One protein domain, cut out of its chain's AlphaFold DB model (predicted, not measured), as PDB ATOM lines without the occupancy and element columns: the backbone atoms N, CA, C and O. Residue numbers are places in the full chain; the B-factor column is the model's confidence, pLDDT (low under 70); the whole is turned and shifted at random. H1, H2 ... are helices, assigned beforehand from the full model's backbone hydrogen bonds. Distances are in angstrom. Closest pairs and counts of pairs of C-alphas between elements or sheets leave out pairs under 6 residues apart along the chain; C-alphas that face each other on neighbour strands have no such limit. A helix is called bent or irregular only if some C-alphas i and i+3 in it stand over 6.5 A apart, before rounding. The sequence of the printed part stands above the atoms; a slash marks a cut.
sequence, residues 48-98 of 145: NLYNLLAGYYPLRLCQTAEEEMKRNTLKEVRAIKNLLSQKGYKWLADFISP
ATOM      1  N   ASN A  48     207.980 133.719 162.163       94.44
ATOM      2  CA  ASN A  48     207.314 134.540 163.166       94.44
ATOM      3  C   ASN A  48     207.975 135.933 163.246       94.44
ATOM      4  O   ASN A  48     209.106 136.142 162.795       94.44
ATOM      5  N   LEU A  49     207.273 136.889 163.857       91.75
ATOM      6  CA  LEU A  49     207.737 138.276 163.944       91.75
ATOM      7  C   LEU A  49     209.084 138.409 164.672       91.75
ATOM      8  O   LEU A  49     209.944 139.169 164.235       91.75
ATOM      9  N   TYR A  50     209.282 137.655 165.755       92.62
ATOM     10  CA  TYR A  50     210.522 137.694 166.528       92.62
ATOM     11  C   TYR A  50     211.728 137.291 165.668       92.62
ATOM     12  O   TYR A  50     212.716 138.018 165.606       92.62
ATOM     13  N   ASN A  51     211.621 136.185 164.933       94.56
ATOM     14  CA  ASN A  51     212.682 135.689 164.062       94.56
ATOM     15  C   ASN A  51     212.977 136.656 162.909       94.56
ATOM     16  O   ASN A  51     214.142 136.811 162.538       94.56
ATOM     17  N   LEU A  52     211.962 137.342 162.373       93.19
ATOM     18  CA  LEU A  52     212.163 138.381 161.358       93.19
ATOM     19  C   LEU A  52     212.964 139.564 161.903       93.19
ATOM     20  O   LEU A  52     213.936 139.984 161.274       93.19
ATOM     21  N   LEU A  53     212.556 140.091 163.060       91.56
ATOM     22  CA  LEU A  53     213.104 141.326 163.621       91.56
ATOM     23  C   LEU A  53     214.444 141.135 164.329       91.56
ATOM     24  O   LEU A  53     215.281 142.025 164.259       91.56
ATOM     25  N   ALA A  54     214.653 140.006 165.008       90.44
ATOM     26  CA  ALA A  54     215.864 139.751 165.789       90.44
ATOM     27  C   ALA A  54     216.903 138.903 165.037       90.44
ATOM     28  O   ALA A  54     218.081 138.930 165.387       90.44
ATOM     29  N   GLY A  55     216.487 138.154 164.009       92.31
ATOM     30  CA  GLY A  55     217.345 137.204 163.298       92.31
ATOM     31  C   GLY A  55     217.547 137.554 161.828       92.31
ATOM     32  O   GLY A  55     218.637 137.952 161.419       92.31
ATOM     33  N   TYR A  56     216.499 137.388 161.019       95.25
ATOM     34  CA  TYR A  56     216.609 137.416 159.561       95.25
ATOM     35  C   TYR A  56     217.004 138.797 159.023       95.25
ATOM     36  O   TYR A  56     218.094 138.951 158.465       95.25
ATOM     37  N   TYR A  57     216.174 139.827 159.222       95.50
ATOM     38  CA  TYR A  57     216.449 141.156 158.665       95.50
ATOM     39  C   TYR A  57     217.729 141.806 159.199       95.50
ATOM     40  O   TYR A  57     218.486 142.332 158.376       95.50
ATOM     41  N   PRO A  58     218.058 141.718 160.503       95.44
ATOM     42  CA  PRO A  58     219.307 142.267 161.024       95.44
ATOM     43  C   PRO A  58     220.558 141.753 160.313       95.44
ATOM     44  O   PRO A  58     221.511 142.513 160.110       95.44
ATOM     45  N   LEU A  59     220.552 140.474 159.925       95.56
ATOM     46  CA  LEU A  59     221.663 139.830 159.231       95.56
ATOM     47  C   LEU A  59     221.621 140.087 157.724       95.56
ATOM     48  O   LEU A  59     222.656 140.393 157.138       95.56
ATOM     49  N   ARG A  60     220.447 139.993 157.087       96.25
ATOM     50  CA  ARG A  60     220.323 140.094 155.621       96.25
ATOM     51  C   ARG A  60     220.342 141.522 155.081       96.25
ATOM     52  O   ARG A  60     220.686 141.720 153.922       96.25
ATOM     53  N   LEU A  61     220.042 142.521 155.910       95.75
ATOM     54  CA  LEU A  61     220.180 143.938 155.547       95.75
ATOM     55  C   LEU A  61     221.603 144.481 155.738       95.75
ATOM     56  O   LEU A  61     221.910 145.582 155.267       95.75
ATOM     57  N   CYS A  62     222.470 143.728 156.421       95.12
ATOM     58  CA  CYS A  62     223.851 144.123 156.654       95.12
ATOM     59  C   CYS A  62     224.644 144.173 155.338       95.12
ATOM     60  O   CYS A  62     224.408 143.396 154.419       95.12
ATOM     61  N   GLN A  63     225.619 145.077 155.248       94.00
ATOM     62  CA  GLN A  63     226.504 145.183 154.079       94.00
ATOM     63  C   GLN A  63     227.427 143.969 153.895       94.00
ATOM     64  O   GLN A  63     227.945 143.775 152.805       94.00
ATOM     65  N   THR A  64     227.631 143.166 154.942       94.88
ATOM     66  CA  THR A  64     228.420 141.925 154.890       94.88
ATOM     67  C   THR A  64     227.633 140.741 154.325       94.88
ATOM     68  O   THR A  64     228.227 139.707 154.026       94.88
ATOM     69  N   ALA A  65     226.310 140.871 154.168       95.69
ATOM     70  CA  ALA A  65     225.493 139.848 153.534       95.69
ATOM     71  C   ALA A  65     225.820 139.729 152.038       95.69
ATOM     72  O   ALA A  65     226.174 140.712 151.384       95.69
ATOM     73  N   GLU A  66     225.645 138.524 151.494       95.19
ATOM     74  CA  GLU A  66     225.736 138.277 150.055       95.19
ATOM     75  C   GLU A  66     224.832 139.252 149.282       95.19
ATOM     76  O   GLU A  66     223.677 139.467 149.667       95.19
ATOM     77  N   GLU A  67     225.354 139.857 148.209       95.00
ATOM     78  CA  GLU A  67     224.671 140.951 147.506       95.00
ATOM     79  C   GLU A  67     223.282 140.540 147.023       95.00
ATOM     80  O   GLU A  67     222.325 141.284 147.246       95.00
ATOM     81  N   GLU A  68     223.152 139.352 146.427       94.19
ATOM     82  CA  GLU A  68     221.878 138.897 145.875       94.19
ATOM     83  C   GLU A  68     220.827 138.747 146.980       94.19
ATOM     84  O   GLU A  68     219.719 139.284 146.875       94.19
ATOM     85  N   MET A  69     221.210 138.096 148.081       93.81
ATOM     86  CA  MET A  69     220.364 137.923 149.259       93.81
ATOM     87  C   MET A  69     219.922 139.275 149.825       93.81
ATOM     88  O   MET A  69     218.739 139.494 150.100       93.81
ATOM     89  N   LYS A  70     220.855 140.219 149.957       95.88
ATOM     90  CA  LYS A  70     220.566 141.563 150.454       95.88
ATOM     91  C   LYS A  70     219.637 142.330 149.516       95.88
ATOM     92  O   LYS A  70     218.704 142.986 149.979       95.88
ATOM     93  N   ARG A  71     219.850 142.252 148.201       96.44
ATOM     94  CA  ARG A  71     218.999 142.909 147.202       96.44
ATOM     95  C   ARG A  71     217.574 142.362 147.232       96.44
ATOM     96  O   ARG A  71     216.632 143.151 147.149       96.44
ATOM     97  N   ASN A  72     217.410 141.048 147.367       94.94
ATOM     98  CA  ASN A  72     216.095 140.421 147.514       94.94
ATOM     99  C   ASN A  72     215.429 140.858 148.826       94.94
ATOM    100  O   ASN A  72     214.319 141.390 148.798       94.94
ATOM    101  N   THR A  73     216.176 140.831 149.931       95.81
ATOM    102  CA  THR A  73     215.716 141.314 151.243       95.81
ATOM    103  C   THR A  73     215.266 142.780 151.196       95.81
ATOM    104  O   THR A  73     214.245 143.140 151.768       95.81
ATOM    105  N   LEU A  74     215.975 143.666 150.487       96.00
ATOM    106  CA  LEU A  74     215.570 145.073 150.352       96.00
ATOM    107  C   LEU A  74     214.228 145.234 149.622       96.00
ATOM    108  O   LEU A  74     213.447 146.129 149.962       96.00
ATOM    109  N   LYS A  75     213.943 144.381 148.627       96.31
ATOM    110  CA  LYS A  75     212.641 144.360 147.940       96.31
ATOM    111  C   LYS A  75     211.538 143.874 148.880       96.31
ATOM    112  O   LYS A  75     210.495 144.522 148.952       96.31
ATOM    113  N   GLU A  76     211.792 142.800 149.625       94.62
ATOM    114  CA  GLU A  76     210.872 142.264 150.640       94.62
ATOM    115  C   GLU A  76     210.544 143.319 151.697       94.62
ATOM    116  O   GLU A  76     209.377 143.626 151.936       94.62
ATOM    117  N   VAL A  77     211.570 143.949 152.274       94.81
ATOM    118  CA  VAL A  77     211.409 144.987 153.294       94.81
ATOM    119  C   VAL A  77     210.603 146.158 152.753       94.81
ATOM    120  O   VAL A  77     209.710 146.638 153.443       94.81
ATOM    121  N   ARG A  78     210.838 146.605 151.513       95.62
ATOM    122  CA  ARG A  78     210.019 147.665 150.905       95.62
ATOM    123  C   ARG A  78     208.544 147.263 150.827       95.62
ATOM    124  O   ARG A  78     207.685 148.062 151.195       95.62
ATOM    125  N   ALA A  79     208.251 146.042 150.381       95.12
ATOM    126  CA  ALA A  79     206.880 145.539 150.301       95.12
ATOM    127  C   ALA A  79     206.222 145.456 151.691       95.12
ATOM    128  O   ALA A  79     205.103 145.935 151.876       95.12
ATOM    129  N   ILE A  80     206.946 144.941 152.686       93.94
ATOM    130  CA  ILE A  80     206.464 144.816 154.066       93.94
ATOM    131  C   ILE A  80     206.240 146.187 154.701       93.94
ATOM    132  O   ILE A  80     205.184 146.412 155.284       93.94
ATOM    133  N   LYS A  81     207.175 147.136 154.563       93.69
ATOM    134  CA  LYS A  81     207.018 148.496 155.107       93.69
ATOM    135  C   LYS A  81     205.799 149.204 154.507       93.69
ATOM    136  O   LYS A  81     205.046 149.837 155.246       93.69
ATOM    137  N   ASN A  82     205.557 149.041 153.203       94.88
ATOM    138  CA  ASN A  82     204.358 149.573 152.549       94.88
ATOM    139  C   ASN A  82     203.078 148.956 153.130       94.88
ATOM    140  O   ASN A  82     202.160 149.688 153.499       94.88
ATOM    141  N   LEU A  83     203.037 147.627 153.270       94.88
ATOM    142  CA  LEU A  83     201.897 146.913 153.848       94.88
ATOM    143  C   LEU A  83     201.635 147.326 155.305       94.88
ATOM    144  O   LEU A  83     200.494 147.592 155.680       94.88
ATOM    145  N   LEU A  84     202.682 147.415 156.129       94.44
ATOM    146  CA  LEU A  84     202.580 147.852 157.523       94.44
ATOM    147  C   LEU A  84     202.048 149.282 157.620       94.44
ATOM    148  O   LEU A  84     201.174 149.550 158.442       94.44
ATOM    149  N   SER A  85     202.520 150.184 156.756       93.19
ATOM    150  CA  SER A  85     202.026 151.561 156.709       93.19
ATOM    151  C   SER A  85     200.547 151.625 156.328       93.19
ATOM    152  O   SER A  85     199.799 152.362 156.963       93.19
ATOM    153  N   GLN A  86     200.107 150.840 155.337       95.50
ATOM    154  CA  GLN A  86     198.695 150.762 154.934       95.50
ATOM    155  C   GLN A  86     197.795 150.233 156.058       95.50
ATOM    156  O   GLN A  86     196.650 150.654 156.183       95.50
ATOM    157  N   LYS A  87     198.320 149.339 156.903       95.75
ATOM    158  CA  LYS A  87     197.605 148.778 158.057       95.75
ATOM    159  C   LYS A  87     197.689 149.630 159.334       95.75
ATOM    160  O   LYS A  87     197.180 149.203 160.363       95.75
ATOM    161  N   GLY A  88     198.337 150.798 159.301       95.00
ATOM    162  CA  GLY A  88     198.501 151.673 160.471       95.00
ATOM    163  C   GLY A  88     199.633 151.278 161.434       95.00
ATOM    164  O   GLY A  88     199.822 151.923 162.460       95.00
ATOM    165  N   TYR A  89     200.449 150.274 161.094       94.88
ATOM    166  CA  TYR A  89     201.577 149.787 161.903       94.88
ATOM    167  C   TYR A  89     202.921 150.361 161.442       94.88
ATOM    168  O   TYR A  89     203.937 149.668 161.439       94.88
ATOM    169  N   LYS A  90     202.953 151.636 161.032       92.06
ATOM    170  CA  LYS A  90     204.180 152.276 160.526       92.06
ATOM    171  C   LYS A  90     205.334 152.207 161.534       92.06
ATOM    172  O   LYS A  90     206.460 151.968 161.126       92.06
ATOM    173  N   TRP A  91     205.048 152.328 162.828       92.44
ATOM    174  CA  TRP A  91     206.049 152.227 163.896       92.44
ATOM    175  C   TRP A  91     206.816 150.893 163.877       92.44
ATOM    176  O   TRP A  91     207.996 150.852 164.207       92.44
ATOM    177  N   LEU A  92     206.182 149.795 163.444       91.31
ATOM    178  CA  LEU A  92     206.821 148.479 163.376       91.31
ATOM    179  C   LEU A  92     207.872 148.417 162.256       91.31
ATOM    180  O   LEU A  92     208.849 147.677 162.351       91.31
ATOM    181  N   ALA A  93     207.702 149.223 161.203       89.69
ATOM    182  CA  ALA A  93     208.642 149.304 160.091       89.69
ATOM    183  C   ALA A  93     210.019 149.845 160.512       89.69
ATOM    184  O   ALA A  93     211.013 149.532 159.851       89.69
ATOM    185  N   ASP A  94     210.086 150.623 161.593       86.94
ATOM    186  CA  ASP A  94     211.332 151.201 162.107       86.94
ATOM    187  C   ASP A  94     212.215 150.139 162.780       86.94
ATOM    188  O   ASP A  94     213.440 150.234 162.754       86.94
ATOM    189  N   PHE A  95     211.609 149.056 163.280       90.56
ATOM    190  CA  PHE A  95     212.333 147.918 163.851       90.56
ATOM    191  C   PHE A  95     212.963 147.016 162.781       90.56
ATOM    192  O   PHE A  95     213.903 146.278 163.073       90.56
ATOM    193  N   ILE A  96     212.501 147.094 161.526       94.12
ATOM    194  CA  ILE A  96     213.094 146.360 160.401       94.12
ATOM    195  C   ILE A  96     214.346 147.108 159.937       94.12
ATOM    196  O   ILE A  96     214.293 147.988 159.066       94.12
ATOM    197  N   SER A  97     215.473 146.753 160.551       92.94
ATOM    198  CA  SER A  97     216.757 147.432 160.394       92.94
ATOM    199  C   SER A  97     217.938 146.448 160.467       92.94
ATOM    200  O   SER A  97     217.777 145.320 160.941       92.94
ATOM    201  N   PRO A  98     219.131 146.819 159.962       94.81
ATOM    202  CA  PRO A  98     220.341 146.018 160.138       94.81
ATOM    203  C   PRO A  98     220.717 145.884 161.619       94.81
ATOM    204  O   PRO A  98     220.484 146.800 162.402       94.81
TER     205      PRO A  98
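AT A GLANCE: This is residues 48 to 98 of the 145 residues of an uncharacterized protein of Candidatus Omnitrophica bacterium (UniProt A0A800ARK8). One long helix, H2, makes the length of the model, and H1 and H3 pack on one side of it, H1 near its beginning and H3 near its end. The 51 printed residues hold three named helices, H1, H2, H3, and no named strand: all helix. The whole is compact, radius of gyration of the C-alphas 10.8 A, and spans 32 by 19 by 16 A.

IN THESE COORDINATES: Find C-alpha 49 at (207.737, 138.276, 163.944); H1 runs from there to residue 60, 15.2 A, and is irregular, with C-alphas 54 and 57 7.3 A apart. H2, residues 67 to 86, covers 28.7 A. H3, residues 90 to 95, ends at C-alpha 95, (212.333, 147.918, 163.851), after 9.8 A.

HOW THE PARTS SIT: Look at Arg 60 and Lys 70, the closest C-alphas of H1 and H2, 5.4 A apart: these helices touch, H1 with residues 57 to 60 alone, as a hairpin, opposite ways at 38 degrees, only just a steep tilt. H2 and H3, also a hairpin, touch at Lys 81 and Ala 93, their closest C-alphas, 5.3 A, at a shallow tilt of 29 degrees. H1 and H3 are close but not clearly touching. Every O i to N i+4 pair is within hydrogen-bond range in H2, 4 of 8 in H1 and 0 of 2 in H3, where 3 of 3 O i to N i+3 pairs are.

THE WHOLE: The C-alphas of Glu 66 and Gly 88, the farthest apart, are 32.1 A apart. The printed part has no cut, the link H2 to H3 is tight, and no printed residue is under 70 in pLDDT.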